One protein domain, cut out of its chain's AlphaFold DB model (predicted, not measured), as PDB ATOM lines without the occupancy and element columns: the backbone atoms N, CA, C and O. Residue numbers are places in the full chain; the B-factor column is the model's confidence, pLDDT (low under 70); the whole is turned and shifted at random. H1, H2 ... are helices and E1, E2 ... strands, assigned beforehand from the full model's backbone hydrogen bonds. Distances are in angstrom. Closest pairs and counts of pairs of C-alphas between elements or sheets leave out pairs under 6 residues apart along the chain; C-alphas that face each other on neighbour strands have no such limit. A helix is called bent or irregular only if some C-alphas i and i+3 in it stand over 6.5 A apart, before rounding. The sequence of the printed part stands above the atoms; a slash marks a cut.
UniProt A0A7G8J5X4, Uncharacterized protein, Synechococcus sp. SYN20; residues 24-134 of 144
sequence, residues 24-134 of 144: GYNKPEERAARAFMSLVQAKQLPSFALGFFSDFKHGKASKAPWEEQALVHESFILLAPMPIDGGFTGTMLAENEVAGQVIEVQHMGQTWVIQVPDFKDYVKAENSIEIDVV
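What this domain is: This is residues 24 to 134 of the 144 residues of an uncharacterized protein of Synechococcus sp. SYN20 (UniProt A0A7G8J5X4). This is a small, nearly closed barrel made from one curled sheet of six strands, with the helix H1 packed on its outside over E1, E2 and E3. The sheet is folded back on itself, E1 and E2 facing E6, E5 and E4 with E3 as the hinge; H2 packs on H1 and only grazes the sheet, and the long link of residues 57 to 69 runs round H1 on its way back to E1. The printed part has 111 residues with two named helices and six named strands, in the order H1 H2 E1 E2 E3 E4 E5 E6. The sheet has the order E1 E2 E3 E6 E5 E4, all antiparallel, and the class is mixed, helices and strands. The whole is compact, with a radius of gyration of the C-alphas of 12.6 A, and rounded, with spans of 32 by 27 by 27 A.

How they stand to each other: Start with H1, residues 28 to 42, and H2, residues 47 to 56: they touch, through residues 32 to 37 of H1 alone, with Ala 33 and Phe 56 as the closest C-alphas at 4.4 A. Their lines stand at a steep tilt of 49 degrees, and they run opposite ways. In H1 every O i to N i+4 pair is within hydrogen-bond range; in H2 it is 1 of 6, beside 5 of 7 O i to N i+3 pairs. H2 is irregular, with C-alphas 51 and 54 lying 7.4 A apart. Next look at E1, residues 70 to 73, and E2, residues 76 to 84, a hairpin with N 71 and O 78 at 2.9 A. E2 and E3, residues 87 to 94, form another hairpin, with N 77 and O 93 at 2.7 A; E1, E2 and E3 are a meander, each strand the antiparallel neighbour of the one before. E2 bends by 84 degrees at residue 80, and E3 by 86 degrees at residue 91. Then E4, residues 102 to 107, E5, residues 110 to 115, and E6, residues 126 to 133, make a second meander. In it N 105 of E4 and O 112 of E5 are 2.8 A apart, and N 115 of E5 and O 132 of E6 are 2.9 A apart. E6 is staggered: it pairs with E3 over residues 126 to 132, where N 131 and O 88 are 2.8 A apart, and with E5 over residues 132 to 133. E3, E4, E5 and E6 form a Greek key, a meander of three strands whose last strand is also the antiparallel neighbour of the strand before the meander. The edge strands are E1 and E4, and their closest C-alphas, those of Leu 71 and His 107, are 5.8 A apart. H1 is on the sheet at a height of 8.8 A, over E1 and, only just, with 3 C-alphas each, over E2 and E3. On the local plane it runs slantwise to the strands, at 52 degrees to E1; its closest C-alphas to E2 are those of Ala 32 and Leu 79, 5.1 A apart.

Where its parts are: Find C-alpha 28 at (-44.318, 13.913, 40.267); from there H1 runs 21.0 A to C-alpha 42 at (-39.246, 18.736, 60.119). H2 covers 14.9 A. E1 is the short strand, 9.7 A. E2 covers 19.0 A and E3 17.0 A. E4 covers 15.4 A and E5 16.2 A. E6 covers 18.8 A and ends at C-alpha 133, (-24.077, 18.933, 39.095).

The domain as a whole: The two C-alphas farthest apart are those of Lys 63 and Lys 120, at 34.9 A. The printed part has no cut, and the link from H2 to E1, 13 residues, is the long one. The mean pLDDT of the printed part is 84.1; look for values under 70 at residues 24 to 26 and 120 to 128.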
ATOM      1  N   GLY A  24     -45.582   5.483  42.105       44.84
ATOM      2  CA  GLY A  24     -45.149   6.832  42.470       44.84
ATOM      3  C   GLY A  24     -44.349   7.570  41.388       44.84
ATOM      4  O   GLY A  24     -44.339   8.799  41.394       44.84
ATOM      5  N   TYR A  25     -43.730   6.865  40.433       49.91
ATOM      6  CA  TYR A  25     -42.992   7.481  39.321       49.91
ATOM      7  C   TYR A  25     -43.917   8.314  38.421       49.91
ATOM      8  O   TYR A  25     -43.559   9.407  37.988       49.91
ATOM      9  N   ASN A  26     -45.159   7.853  38.242       53.81
ATOM     10  CA  ASN A  26     -46.163   8.489  37.383       53.81
ATOM     11  C   ASN A  26     -46.884   9.688  38.026       53.81
ATOM     12  O   ASN A  26     -47.841  10.203  37.448       53.81
ATOM     13  N   LYS A  27     -46.473  10.132  39.223       71.06
ATOM     14  CA  LYS A  27     -47.099  11.260  39.932       71.06
ATOM     15  C   LYS A  27     -46.056  12.185  40.573       71.06
ATOM     16  O   LYS A  27     -45.907  12.189  41.798       71.06
ATOM     17  N   PRO A  28     -45.324  12.974  39.766       77.50
ATOM     18  CA  PRO A  28     -44.318  13.913  40.267       77.50
ATOM     19  C   PRO A  28     -44.895  14.888  41.303       77.50
ATOM     20  O   PRO A  28     -44.301  15.057  42.363       77.50
ATOM     21  N   GLU A  29     -46.105  15.404  41.074       83.44
ATOM     22  CA  GLU A  29     -46.792  16.312  42.004       83.44
ATOM     23  C   GLU A  29     -47.050  15.680  43.376       83.44
ATOM     24  O   GLU A  29     -46.819  16.310  44.405       83.44
ATOM     25  N   GLU A  30     -47.477  14.411  43.412       87.12
ATOM     26  CA  GLU A  30     -47.737  13.714  44.674       87.12
ATOM     27  C   GLU A  30     -46.434  13.536  45.462       87.12
ATOM     28  O   GLU A  30     -46.408  13.735  46.676       87.12
ATOM     29  N   ARG A  31     -45.323  13.218  44.787       88.81
ATOM     30  CA  ARG A  31     -44.008  13.103  45.436       88.81
ATOM     31  C   ARG A  31     -43.513  14.448  45.952       88.81
ATOM     32  O   ARG A  31     -43.095  14.520  47.106       88.81
ATOM     33  N   ALA A  32     -43.630  15.501  45.149       91.81
ATOM     34  CA  ALA A  32     -43.268  16.853  45.551       91.81
ATOM     35  C   ALA A  32     -44.089  17.318  46.762       91.81
ATOM     36  O   ALA A  32     -43.526  17.802  47.740       91.81
ATOM     37  N   ALA A  33     -45.403  17.070  46.765       92.31
ATOM     38  CA  ALA A  33     -46.275  17.386  47.892       92.31
ATOM     39  C   ALA A  33     -45.897  16.610  49.160       92.31
ATOM     40  O   ALA A  33     -45.879  17.169  50.257       92.31
ATOM     41  N   ARG A  34     -45.547  15.324  49.039       93.12
ATOM     42  CA  ARG A  34     -45.069  14.519  50.175       93.12
ATOM     43  C   ARG A  34     -43.737  15.042  50.723       93.12
ATOM     44  O   ARG A  34     -43.618  15.166  51.941       93.12
ATOM     45  N   ALA A  35     -42.786  15.372  49.850       94.12
ATOM     46  CA  ALA A  35     -41.493  15.948  50.217       94.12
ATOM     47  C   ALA A  35     -41.650  17.309  50.909       94.12
ATOM     48  O   ALA A  35     -41.106  17.526  51.993       94.12
ATOM     49  N   PHE A  36     -42.480  18.187  50.346       94.94
ATOM     50  CA  PHE A  36     -42.789  19.493  50.921       94.94
ATOM     51  C   PHE A  36     -43.391  19.353  52.323       94.94
ATOM     52  O   PHE A  36     -42.958  20.011  53.268       94.94
ATOM     53  N   MET A  37     -44.346  18.437  52.501       95.31
ATOM     54  CA  MET A  37     -44.955  18.200  53.811       95.31
ATOM     55  C   MET A  37     -43.984  17.567  54.819       95.31
ATOM     56  O   MET A  37     -44.094  17.853  56.013       95.31
ATOM     57  N   SER A  38     -43.005  16.773  54.371       94.88
ATOM     58  CA  SER A  38     -41.900  16.309  55.223       94.88
ATOM     59  C   SER A  38     -41.020  17.468  55.705       94.88
ATOM     60  O   SER A  38     -40.707  17.521  56.894       94.88
ATOM     61  N   LEU A  39     -40.695  18.438  54.839       94.50
ATOM     62  CA  LEU A  39     -39.955  19.649  55.227       94.50
ATOM     63  C   LEU A  39     -40.727  20.495  56.245       94.50
ATOM     64  O   LEU A  39     -40.156  20.941  57.242       94.50
ATOM     65  N   VAL A  40     -42.038  20.669  56.036       94.31
ATOM     66  CA  VAL A  40     -42.923  21.371  56.983       94.31
ATOM     67  C   VAL A  40     -42.904  20.683  58.349       94.31
ATOM     68  O   VAL A  40     -42.727  21.343  59.373       94.31
ATOM     69  N   GLN A  41     -43.053  19.356  58.380       93.69
ATOM     70  CA  GLN A  41     -43.057  18.586  59.624       93.69
ATOM     71  C   GLN A  41     -41.705  18.650  60.350       93.69
ATOM     72  O   GLN A  41     -41.673  18.755  61.576       93.69
ATOM     73  N   ALA A  42     -40.604  18.622  59.597       93.50
ATOM     74  CA  ALA A  42     -39.246  18.736  60.119       93.50
ATOM     75  C   ALA A  42     -38.853  20.175  60.509       93.50
ATOM     76  O   ALA A  42     -37.805  20.365  61.123       93.50
ATOM     77  N   LYS A  43     -39.686  21.182  60.193       94.31
ATOM     78  CA  LYS A  43     -39.385  22.620  60.341       94.31
ATOM     79  C   LYS A  43     -38.125  23.056  59.581       94.31
ATOM     80  O   LYS A  43     -37.411  23.940  60.035       94.31
ATOM     81  N   GLN A  44     -37.882  22.434  58.430       94.12
ATOM     82  CA  GLN A  44     -36.736  22.704  57.551       94.12
ATOM     83  C   GLN A  44     -37.146  23.453  56.278       94.12
ATOM     84  O   GLN A  44     -36.377  23.533  55.330       94.12
ATOM     85  N   LEU A  45     -38.380  23.965  56.224       92.50
ATOM     86  CA  LEU A  45     -38.874  24.711  55.076       92.50
ATOM     87  C   LEU A  45     -38.417  26.185  55.160       92.50
ATOM     88  O   LEU A  45     -38.782  26.860  56.127       92.50
ATOM     89  N   PRO A  46     -37.681  26.702  54.158       91.25
ATOM     90  CA  PRO A  46     -37.371  28.123  54.023       91.25
ATOM     91  C   PRO A  46     -38.619  29.014  54.035       91.25
ATOM     92  O   PRO A  46     -39.704  28.615  53.603       91.25
ATOM     93  N   SER A  47     -38.460  30.256  54.493       90.81
ATOM     94  CA  SER A  47     -39.564  31.215  54.625       90.81
ATOM     95  C   SER A  47     -40.227  31.545  53.285       90.81
ATOM     96  O   SER A  47     -41.457  31.598  53.229       90.81
ATOM     97  N   PHE A  48     -39.449  31.700  52.206       88.44
ATOM     98  CA  PHE A  48     -39.978  31.984  50.864       88.44
ATOM     99  C   PHE A  48     -40.935  30.880  50.383       88.44
ATOM    100  O   PHE A  48     -41.944  31.147  49.727       88.44
ATOM    101  N   ALA A  49     -40.668  29.630  50.775       90.69
ATOM    102  CA  ALA A  49     -41.425  28.471  50.329       90.69
ATOM    103  C   ALA A  49     -42.790  28.321  51.032       90.69
ATOM    104  O   ALA A  49     -43.651  27.578  50.555       90.69
ATOM    105  N   LEU A  50     -43.047  29.062  52.120       89.19
ATOM    106  CA  LEU A  50     -44.350  29.060  52.805       89.19
ATOM    107  C   LEU A  50     -45.492  29.532  51.896       89.19
ATOM    108  O   LEU A  50     -46.622  29.062  52.049       89.19
ATOM    109  N   GLY A  51     -45.201  30.406  50.926       87.62
ATOM    110  CA  GLY A  51     -46.178  30.881  49.942       87.62
ATOM    111  C   GLY A  51     -46.784  29.764  49.085       87.62
ATOM    112  O   GLY A  51     -47.911  29.902  48.619       87.62
ATOM    113  N   PHE A  52     -46.089  28.630  48.951       87.50
ATOM    114  CA  PHE A  52     -46.519  27.480  48.151       87.50
ATOM    115  C   PHE A  52     -47.267  26.418  48.969       87.50
ATOM    116  O   PHE A  52     -47.680  25.388  48.435       87.50
ATOM    117  N   PHE A  53     -47.492  26.639  50.271       88.44
ATOM    118  CA  PHE A  53     -48.145  25.649  51.136       88.44
ATOM    119  C   PHE A  53     -49.525  25.220  50.612       88.44
ATOM    120  O   PHE A  53     -49.886  24.046  50.704       88.44
ATOM    121  N   SER A  54     -50.305  26.145  50.039       88.12
ATOM    122  CA  SER A  54     -51.622  25.831  49.468       88.12
ATOM    123  C   SER A  54     -51.565  24.788  48.360       88.12
ATOM    124  O   SER A  54     -52.508  24.003  48.241       88.12
ATOM    125  N   ASP A  55     -50.469  24.774  47.603       85.81
ATOM    126  CA  ASP A  55     -50.285  23.920  46.436       85.81
ATOM    127  C   ASP A  55     -49.884  22.505  46.867       85.81
ATOM    128  O   ASP A  55     -50.324  21.538  46.257       85.81
ATOM    129  N   PHE A  56     -49.169  22.359  47.988       91.00
ATOM    130  CA  PHE A  56     -48.615  21.076  48.443       91.00
ATOM    131  C   PHE A  56     -49.305  20.448  49.666       91.00
ATOM    132  O   PHE A  56     -49.070  19.277  49.966       91.00
ATOM    133  N   LYS A  57     -50.208  21.161  50.356       90.50
ATOM    134  CA  LYS A  57     -50.891  20.671  51.581       90.50
ATOM    135  C   LYS A  57     -51.688  19.369  51.420       90.50
ATOM    136  O   LYS A  57     -52.122  18.791  52.412       90.50
ATOM    137  N   HIS A  58     -51.949  18.946  50.185       88.38
ATOM    138  CA  HIS A  58     -52.654  17.705  49.876       88.38
ATOM    139  C   HIS A  58     -51.757  16.458  50.023       88.38
ATOM    140  O   HIS A  58     -52.268  15.338  50.059       88.38
ATOM    141  N   GLY A  59     -50.434  16.635  50.122       87.81
ATOM    142  CA  GLY A  59     -49.471  15.558  50.323       87.81
ATOM    143  C   GLY A  59     -49.479  14.997  51.747       87.81
ATOM    144  O   GLY A  59     -49.743  15.695  52.724       87.81
ATOM    145  N   LYS A  60     -49.138  13.713  51.884       90.25
ATOM    146  CA  LYS A  60     -48.900  13.073  53.186       90.25
ATOM    147  C   LYS A  60     -47.400  12.929  53.425       90.25
ATOM    148  O   LYS A  60     -46.750  12.183  52.700       90.25
ATOM    149  N   ALA A  61     -46.875  13.597  54.453       88.00
ATOM    150  CA  ALA A  61     -45.451  13.559  54.785       88.00
ATOM    151  C   ALA A  61     -44.888  12.124  54.780       88.00
ATOM    152  O   ALA A  61     -45.511  11.178  55.283       88.00
ATOM    153  N   SER A  62     -43.715  11.971  54.165       86.94
ATOM    154  CA  SER A  62     -42.967  10.718  54.171       86.94
ATOM    155  C   SER A  62     -42.453  10.409  55.577       86.94
ATOM    156  O   SER A  62     -42.194  11.313  56.367       86.94
ATOM    157  N   LYS A  63     -42.289   9.117  55.882       86.69
ATOM    158  CA  LYS A  63     -41.606   8.668  57.107       86.69
ATOM    159  C   LYS A  63     -40.080   8.719  56.987       86.69
ATOM    160  O   LYS A  63     -39.407   8.561  57.999       86.69
ATOM    161  N   ALA A  64     -39.562   8.859  55.767       87.25
ATOM    162  CA  ALA A  64     -38.135   8.996  55.521       87.25
ATOM    163  C   ALA A  64     -37.609  10.337  56.074       87.25
ATOM    164  O   ALA A  64     -38.399  11.283  56.194       87.25
ATOM    165  N   PRO A  65     -36.305  10.428  56.392       89.19
ATOM    166  CA  PRO A  65     -35.642  11.692  56.712       89.19
ATOM    167  C   PRO A  65     -35.894  12.746  55.630       89.19
ATOM    168  O   PRO A  65     -36.011  12.418  54.448       89.19
ATOM    169  N   TRP A  66     -36.004  14.014  56.021       90.62
ATOM    170  CA  TRP A  66     -36.313  15.089  55.072       90.62
ATOM    171  C   TRP A  66     -35.157  15.320  54.089       90.62
ATOM    172  O   TRP A  66     -35.401  15.690  52.942       90.62
ATOM    173  N   GLU A  67     -33.927  15.022  54.512       90.19
ATOM    174  CA  GLU A  67     -32.698  15.106  53.726       90.19
ATOM    175  C   GLU A  67     -32.732  14.180  52.508       90.19
ATOM    176  O   GLU A  67     -32.102  14.478  51.506       90.19
ATOM    177  N   GLU A  68     -33.476  13.073  52.572       89.06
ATOM    178  CA  GLU A  68     -33.675  12.152  51.444       89.06
ATOM    179  C   GLU A  68     -34.820  12.597  50.521       89.06
ATOM    180  O   GLU A  68     -35.025  12.033  49.449       89.06
ATOM    181  N   GLN A  69     -35.629  13.564  50.956       91.25
ATOM    182  CA  GLN A  69     -36.838  13.992  50.254       91.25
ATOM    183  C   GLN A  69     -36.659  15.332  49.539       91.25
ATOM    184  O   GLN A  69     -37.488  15.662  48.690       91.25
ATOM    185  N   ALA A  70     -35.622  16.109  49.860       93.19
ATOM    186  CA  ALA A  70     -35.365  17.390  49.218       93.19
ATOM    187  C   ALA A  70     -33.884  17.800  49.259       93.19
ATOM    188  O   ALA A  70     -33.161  17.470  50.200       93.19
ATOM    189  N   LEU A  71     -33.464  18.591  48.268       92.81
ATOM    190  CA  LEU A  71     -32.306  19.477  48.398       92.81
ATOM    191  C   LEU A  71     -32.802  20.849  48.837       92.81
ATOM    192  O   LEU A  71     -33.715  21.389  48.214       92.81
ATOM    193  N   VAL A  72     -32.221  21.398  49.900       93.06
ATOM    194  CA  VAL A  72     -32.688  22.645  50.520       93.06
ATOM    195  C   VAL A  72     -31.545  23.646  50.591       93.06
ATOM    196  O   VAL A  72     -30.498  23.366  51.166       93.06
ATOM    197  N   HIS A  73     -31.785  24.825  50.035       92.06
ATOM    198  CA  HIS A  73     -30.967  26.027  50.116       92.06
ATOM    199  C   HIS A  73     -31.863  27.201  50.559       92.06
ATOM    200  O   HIS A  73     -33.092  27.109  50.505       92.06
ATOM    201  N   GLU A  74     -31.279  28.311  51.009       90.31
ATOM    202  CA  GLU A  74     -32.047  29.443  51.557       90.31
ATOM    203  C   GLU A  74     -33.018  30.061  50.539       90.31
ATOM    204  O   GLU A  74     -34.144  30.376  50.914       90.31
ATOM    205  N   SER A  75     -32.619  30.121  49.263       88.75
ATOM    206  CA  SER A  75     -33.415  30.676  48.149       88.75
ATOM    207  C   SER A  75     -33.824  29.633  47.086       88.75
ATOM    208  O   SER A  75     -34.296  29.988  46.005       88.75
ATOM    209  N   PHE A  76     -33.605  28.334  47.345       90.69
ATOM    210  CA  PHE A  76     -33.868  27.242  46.391       90.69
ATOM    211  C   PHE A  76     -34.229  25.928  47.097       90.69
ATOM    212  O   PHE A  76     -33.630  25.563  48.102       90.69
ATOM    213  N   ILE A  77     -35.177  25.172  46.547       92.25
ATOM    214  CA  ILE A  77     -35.537  23.828  47.000       92.25
ATOM    215  C   ILE A  77     -35.794  22.947  45.778       92.25
ATOM    216  O   ILE A  77     -36.609  23.300  44.927       92.25
ATOM    217  N   LEU A  78     -35.187  21.759  45.738       92.38
ATOM    218  CA  LEU A  78     -35.595  20.684  44.834       92.38
ATOM    219  C   LEU A  78     -36.327  19.608  45.630       92.38
ATOM    220  O   LEU A  78     -35.727  18.905  46.441       92.38
ATOM    221  N   LEU A  79     -37.629  19.487  45.403       93.06
ATOM    222  CA  LEU A  79     -38.497  18.510  46.050       93.06
ATOM    223  C   LEU A  79     -38.471  17.180  45.300       93.06
ATOM    224  O   LEU A  79     -38.547  17.151  44.070       93.06
ATOM    225  N   ALA A  80     -38.460  16.090  46.068       92.06
ATOM    226  CA  ALA A  80     -38.422  14.716  45.576       92.06
ATOM    227  C   ALA A  80     -37.329  14.488  44.511       92.06
ATOM    228  O   ALA A  80     -37.648  14.027  43.410       92.06
ATOM    229  N   PRO A  81     -36.058  14.818  44.820       91.00
ATOM    230  CA  PRO A  81     -34.977  14.684  43.864       91.00
ATOM    231  C   PRO A  81     -34.772  13.219  43.485       91.00
ATOM    232  O   PRO A  81     -34.727  12.331  44.338       91.00
ATOM    233  N   MET A  82     -34.626  12.970  42.191       86.88
ATOM    234  CA  MET A  82     -34.216  11.687  41.640       86.88
ATOM    235  C   MET A  82     -32.888  11.866  40.914       86.88
ATOM    236  O   MET A  82     -32.774  12.793  40.112       86.88
ATOM    237  N   PRO A  83     -31.892  11.003  41.158       83.62
ATOM    238  CA  PRO A  83     -30.634  11.076  40.433       83.62
ATOM    239  C   PRO A  83     -30.861  10.782  38.945       83.62
ATOM    240  O   PRO A  83     -31.569   9.838  38.589       83.62
ATOM    241  N   ILE A  84     -30.233  11.588  38.095       85.00
ATOM    242  CA  ILE A  84     -30.131  11.400  36.641       85.00
ATOM    243  C   ILE A  84     -28.654  11.445  36.235       85.00
ATOM    244  O   ILE A  84     -27.786  11.744  37.061       85.00
ATOM    245  N   ASP A  85     -28.350  11.148  34.973       80.62
ATOM    246  CA  ASP A  85     -26.977  11.191  34.467       80.62
ATOM    247  C   ASP A  85     -26.402  12.613  34.569       80.62
ATOM    248  O   ASP A  85     -26.668  13.471  33.736       80.62
ATOM    249  N   GLY A  86     -25.590  12.849  35.604       79.31
ATOM    250  CA  GLY A  86     -24.924  14.131  35.841       79.31
ATOM    251  C   GLY A  86     -25.686  15.120  36.724       79.31
ATOM    252  O   GLY A  86     -25.208  16.240  36.890       79.31
ATOM    253  N   GLY A  87     -26.812  14.733  37.331       87.25
ATOM    254  CA  GLY A  87     -27.656  15.694  38.036       87.25
ATOM    255  C   GLY A  87     -28.779  15.105  38.880       87.25
ATOM    256  O   GLY A  87     -28.798  13.916  39.216       87.25
ATOM    257  N   PHE A  88     -29.748  15.960  39.188       88.56
ATOM    258  CA  PHE A  88     -31.003  15.583  39.832       88.56
ATOM    259  C   PHE A  88     -32.188  16.095  39.020       88.56
ATOM    260  O   PHE A  88     -32.134  17.182  38.455       88.56
ATOM    261  N   THR A  89     -33.283  15.345  39.011       86.81
ATOM    262  CA  THR A  89     -34.580  15.818  38.519       86.81
ATOM    263  C   THR A  89     -35.597  15.862  39.653       86.81
ATOM    264  O   THR A  89     -35.580  15.010  40.541       86.81
ATOM    265  N   GLY A  90     -36.490  16.846  39.651       89.50
ATOM    266  CA  GLY A  90     -37.520  16.972  40.681       89.50
ATOM    267  C   GLY A  90     -38.445  18.158  40.445       89.50
ATOM    268  O   GLY A  90     -38.558  18.661  39.326       89.50
ATOM    269  N   THR A  91     -39.124  18.595  41.504       90.50
ATOM    270  CA  THR A  91     -39.944  19.815  41.472       90.50
ATOM    271  C   THR A  91     -39.196  20.949  42.154       90.50
ATOM    272  O   THR A  91     -38.924  20.880  43.353       90.50
ATOM    273  N   MET A  92     -38.867  21.993  41.397       89.62
ATOM    274  CA  MET A  92     -38.073  23.116  41.891       89.62
ATOM    275  C   MET A  92     -38.959  24.250  42.421       89.62
ATOM    276  O   MET A  92     -39.929  24.648  41.774       89.62
ATOM    277  N   LEU A  93     -38.589  24.796  43.580       89.31
ATOM    278  CA  LEU A  93     -39.059  26.075  44.111       89.31
ATOM    279  C   LEU A  93     -37.839  26.976  44.276       89.31
ATOM    280  O   LEU A  93     -36.917  26.616  44.999       89.31
ATOM    281  N   ALA A  94     -37.816  28.132  43.626       88.88
ATOM    282  CA  ALA A  94     -36.659  29.014  43.677       88.88
ATOM    283  C   ALA A  94     -37.072  30.481  43.581       88.88
ATOM    284  O   ALA A  94     -38.062  30.825  42.925       88.88
ATOM    285  N   GLU A  95     -36.305  31.343  44.238       85.81
ATOM    286  CA  GLU A  95     -36.430  32.787  44.076       85.81
ATOM    287  C   GLU A  95     -35.749  33.239  42.780       85.81
ATOM    288  O   GLU A  95     -34.793  32.627  42.310       85.81
ATOM    289  N   ASN A  96     -36.236  34.325  42.179       82.81
ATOM    290  CA  ASN A  96     -35.687  34.839  40.918       82.81
ATOM    291  C   ASN A  96     -34.189  35.174  41.011       82.81
ATOM    292  O   ASN A  96     -33.459  35.008  40.041       82.81
ATOM    293  N   GLU A  97     -33.720  35.590  42.188       85.12
ATOM    294  CA  GLU A  97     -32.325  35.963  42.414       85.12
ATOM    295  C   GLU A  97     -31.322  34.831  42.160       85.12
ATOM    296  O   GLU A  97     -30.205  35.126  41.746       85.12
ATOM    297  N   VAL A  98     -31.708  33.562  42.352       85.19
ATOM    298  CA  VAL A  98     -30.815  32.406  42.150       85.19
ATOM    299  C   VAL A  98     -30.891  31.806  40.747       85.19
ATOM    300  O   VAL A  98     -30.156  30.865  40.454       85.19
ATOM    301  N   ALA A  99     -31.740  32.336  39.863       86.88
ATOM    302  CA  ALA A  99     -31.817  31.880  38.477       86.88
ATOM    303  C   ALA A  99     -30.446  31.991  37.785       86.88
ATOM    304  O   ALA A  99     -29.771  33.018  37.882       86.88
ATOM    305  N   GLY A 100     -30.017  30.920  37.108       82.75
ATOM    306  CA  GLY A 100     -28.731  30.875  36.401       82.75
ATOM    307  C   GLY A 100     -27.485  30.834  37.300       82.75
ATOM    308  O   GLY A 100     -26.362  30.847  36.787       82.75
ATOM    309  N   GLN A 101     -27.632  30.772  38.627       88.19
ATOM    310  CA  GLN A 101     -26.497  30.729  39.551       88.19
ATOM    311  C   GLN A 101     -25.977  29.308  39.790       88.19
ATOM    312  O   GLN A 101     -26.713  28.325  39.715       88.19
ATOM    313  N   VAL A 102     -24.696  29.214  40.152       90.06
ATOM    314  CA  VAL A 102     -24.090  27.991  40.687       90.06
ATOM    315  C   VAL A 102     -24.134  28.067  42.207       90.06
ATOM    316  O   VAL A 102     -23.520  28.962  42.791       90.06
ATOM    317  N   ILE A 103     -24.844  27.138  42.842       88.62
ATOM    318  CA  ILE A 103     -25.027  27.107  44.296       88.62
ATOM    319  C   ILE A 103     -24.419  25.848  44.904       88.62
ATOM    320  O   ILE A 103     -24.432  24.774  44.304       88.62
ATOM    321  N   GLU A 104     -23.904  25.984  46.120       89.12
ATOM    322  CA  GLU A 104     -23.456  24.860  46.932       89.12
ATOM    323  C   GLU A 104     -24.584  24.447  47.883       89.12
ATOM    324  O   GLU A 104     -25.138  25.276  48.605       89.12
ATOM    325  N   VAL A 105     -24.940  23.163  47.895       89.75
ATOM    326  CA  VAL A 105     -25.990  22.623  48.763       89.75
ATOM    327  C   VAL A 105     -25.517  21.363  49.471       89.75
ATOM    328  O   VAL A 105     -24.812  20.530  48.901       89.75
ATOM    329  N   GLN A 106     -25.931  21.197  50.726       86.25
ATOM    330  CA  GLN A 106     -25.732  19.947  51.450       86.25
ATOM    331  C   GLN A 106     -26.925  19.019  51.243       86.25
ATOM    332  O   GLN A 106     -28.069  19.380  51.510       86.25
ATOM    333  N   HIS A 107     -26.651  17.795  50.803       85.12
ATOM    334  CA  HIS A 107     -27.655  16.755  50.630       85.12
ATOM    335  C   HIS A 107     -27.081  15.407  51.060       85.12
ATOM    336  O   HIS A 107     -26.001  15.010  50.621       85.12
ATOM    337  N   MET A 108     -27.783  14.726  51.971       84.81
ATOM    338  CA  MET A 108     -27.368  13.440  52.552       84.81
ATOM    339  C   MET A 108     -25.930  13.437  53.121       84.81
ATOM    340  O   MET A 108     -25.207  12.449  53.021       84.81
ATOM    341  N   GLY A 109     -25.499  14.555  53.718       81.19
ATOM    342  CA  GLY A 109     -24.152  14.704  54.286       81.19
ATOM    343  C   GLY A 109     -23.034  14.897  53.253       81.19
ATOM    344  O   GLY A 109     -21.861  14.866  53.618       81.19
ATOM    345  N   GLN A 110     -23.381  15.101  51.980       84.38
ATOM    346  CA  GLN A 110     -22.451  15.442  50.908       84.38
ATOM    347  C   GLN A 110     -22.723  16.854  50.392       84.38
ATOM    348  O   GLN A 110     -23.869  17.299  50.327       84.38
ATOM    349  N   THR A 111     -21.652  17.545  50.017       85.69
ATOM    350  CA  THR A 111     -21.723  18.837  49.341       85.69
ATOM    351  C   THR A 111     -21.885  18.620  47.841       85.69
ATOM    352  O   THR A 111     -21.074  17.929  47.223       85.69
ATOM    353  N   TRP A 112     -22.895  19.256  47.259       85.62
ATOM    354  CA  TRP A 112     -23.166  19.269  45.828       85.62
ATOM    355  C   TRP A 112     -23.082  20.695  45.303       85.62
ATOM    356  O   TRP A 112     -23.572  21.622  45.941       85.62
ATOM    357  N   VAL A 113     -22.480  20.859  44.128       89.38
ATOM    358  CA  VAL A 113     -22.438  22.136  43.415       89.38
ATOM    359  C   VAL A 113     -23.389  22.023  42.235       89.38
ATOM    360  O   VAL A 113     -23.228  21.145  41.390       89.38
ATOM    361  N   ILE A 114     -24.412  22.865  42.215       86.88
ATOM    362  CA  ILE A 114     -25.592  22.707  41.372       86.88
ATOM    363  C   ILE A 114     -25.778  23.961  40.521       86.88
ATOM    364  O   ILE A 114     -25.760  25.073  41.049       86.88
ATOM    365  N   GLN A 115     -25.974  23.787  39.214       87.75
ATOM    366  CA  GLN A 115     -26.309  24.875  38.295       87.75
ATOM    367  C   GLN A 115     -27.823  25.075  38.263       87.75
ATOM    368  O   GLN A 115     -28.534  24.314  37.613       87.75
ATOM    369  N   VAL A 116     -28.326  26.115  38.925       86.44
ATOM    370  CA  VAL A 116     -29.745  26.477  38.857       86.44
ATOM    371  C   VAL A 116     -30.071  26.917  37.421       86.44
ATOM    372  O   VAL A 116     -29.325  27.727  36.856       86.44
ATOM    373  N   PRO A 117     -31.150  26.407  36.802       81.94
ATOM    374  CA  PRO A 117     -31.526  26.805  35.450       81.94
ATOM    375  C   PRO A 117     -31.975  28.273  35.402       81.94
ATOM    376  O   PRO A 117     -32.398  28.851  36.405       81.94
ATOM    377  N   ASP A 118     -31.892  28.887  34.225       80.00
ATOM    378  CA  ASP A 118     -32.430  30.227  33.987       80.00
ATOM    379  C   ASP A 118     -33.965  30.213  33.951       80.00
ATOM    380  O   ASP A 118     -34.583  29.396  33.266       80.00
ATOM    381  N   PHE A 119     -34.597  31.174  34.626       78.44
ATOM    382  CA  PHE A 119     -36.046  31.373  34.597       78.44
ATOM    383  C   PHE A 119     -36.417  32.848  34.793       78.44
ATOM    384  O   PHE A 119     -35.718  33.605  35.461       78.44
ATOM    385  N   LYS A 120     -37.523  33.285  34.171       63.19
ATOM    386  CA  LYS A 120     -37.959  34.698  34.175       63.19
ATOM    387  C   LYS A 120     -39.033  35.022  35.211       63.19
ATOM    388  O   LYS A 120     -39.120  36.168  35.638       63.19
ATOM    389  N   ASP A 121     -39.816  34.031  35.618       60.84
ATOM    390  CA  ASP A 121     -40.866  34.156  36.630       60.84
ATOM    391  C   ASP A 121     -40.415  33.504  37.943       60.84
ATOM    392  O   ASP A 121     -39.516  32.668  37.934       60.84
ATOM    393  N   TYR A 122     -41.041  33.846  39.076       55.28
ATOM    394  CA  TYR A 122     -40.958  32.993  40.271       55.28
ATOM    395  C   TYR A 122     -41.407  31.588  39.850       55.28
ATOM    396  O   TYR A 122     -42.577  31.414  39.500       55.28
ATOM    397  N   VAL A 123     -40.492  30.614  39.799       51.84
ATOM    398  CA  VAL A 123     -40.811  29.289  39.254       51.84
ATOM    399  C   VAL A 123     -41.908  28.672  40.101       51.84
ATOM    400  O   VAL A 123     -41.748  28.367  41.284       51.84
ATOM    401  N   LYS A 124     -43.067  28.527  39.467       54.09
ATOM    402  CA  LYS A 124     -44.248  27.907  40.034       54.09
ATOM    403  C   LYS A 124     -44.111  26.408  39.815       54.09
ATOM    404  O   LYS A 124     -44.412  25.953  38.722       54.09
ATOM    405  N   ALA A 125     -43.637  25.696  40.841       51.50
ATOM    406  CA  ALA A 125     -43.642  24.235  40.971       51.50
ATOM    407  C   ALA A 125     -43.611  23.491  39.623       51.50
ATOM    408  O   ALA A 125     -44.577  22.826  39.245       51.50
ATOM    409  N   GLU A 126     -42.525  23.652  38.870       59.44
ATOM    410  CA  GLU A 126     -42.399  22.980  37.584       59.44
ATOM    411  C   GLU A 126     -41.911  21.551  37.825       59.44
ATOM    412  O   GLU A 126     -40.953  21.314  38.565       59.44
ATOM    413  N   ASN A 127     -42.639  20.583  37.276       53.69
ATOM    414  CA  ASN A 127     -42.319  19.173  37.442       53.69
ATOM    415  C   ASN A 127     -41.235  18.761  36.447       53.69
ATOM    416  O   ASN A 127     -41.347  19.060  35.262       53.69
ATOM    417  N   SER A 128     -40.297  17.930  36.902       61.78
ATOM    418  CA  SER A 128     -39.233  17.338  36.073       61.78
ATOM    419  C   SER A 128     -38.167  18.343  35.628       61.78
ATOM    420  O   SER A 128     -37.627  18.229  34.532       61.78
ATOM    421  N   ILE A 129     -37.850  19.319  36.481       70.94
ATOM    422  CA  ILE A 129     -36.704  20.202  36.255       70.94
ATOM    423  C   ILE A 129     -35.430  19.401  36.491       70.94
ATOM    424  O   ILE A 129     -35.227  18.880  37.588       70.94
ATOM    425  N   GLU A 130     -34.602  19.299  35.458       74.56
ATOM    426  CA  GLU A 130     -33.266  18.715  35.522       74.56
ATOM    427  C   GLU A 130     -32.271  19.781  35.978       74.56
ATOM    428  O   GLU A 130     -32.299  20.917  35.501       74.56
ATOM    429  N   ILE A 131     -31.419  19.419  36.933       76.00
ATOM    430  CA  ILE A 131     -30.391  20.300  37.458       76.00
ATOM    431  C   ILE A 131     -29.048  19.592  37.424       76.00
ATOM    432  O   ILE A 131     -28.879  18.528  38.027       76.00
ATOM    433  N   ASP A 132     -28.102  20.218  36.734       76.69
ATOM    434  CA  ASP A 132     -26.772  19.675  36.523       76.69
ATOM    435  C   ASP A 132     -25.887  19.890  37.749       76.69
ATOM    436  O   ASP A 132     -25.821  20.979  38.333       76.69
ATOM    437  N   VAL A 133     -25.154  18.841  38.115       74.44
ATOM    438  CA  VAL A 133     -24.077  18.933  39.095       74.44
ATOM    439  C   VAL A 133     -22.824  19.408  38.372       74.44
ATOM    440  O   VAL A 133     -22.227  18.691  37.563       74.44
ATOM    441  N   VAL A 134     -22.382  20.615  38.704       76.06
ATOM    442  CA  VAL A 134     -21.113  21.144  38.215       76.06
ATOM    443  C   VAL A 134     -20.012  20.493  39.039       76.06
ATOM    444  O   VAL A 134     -19.883  20.749  40.234       76.06
TER     445      VAL A 134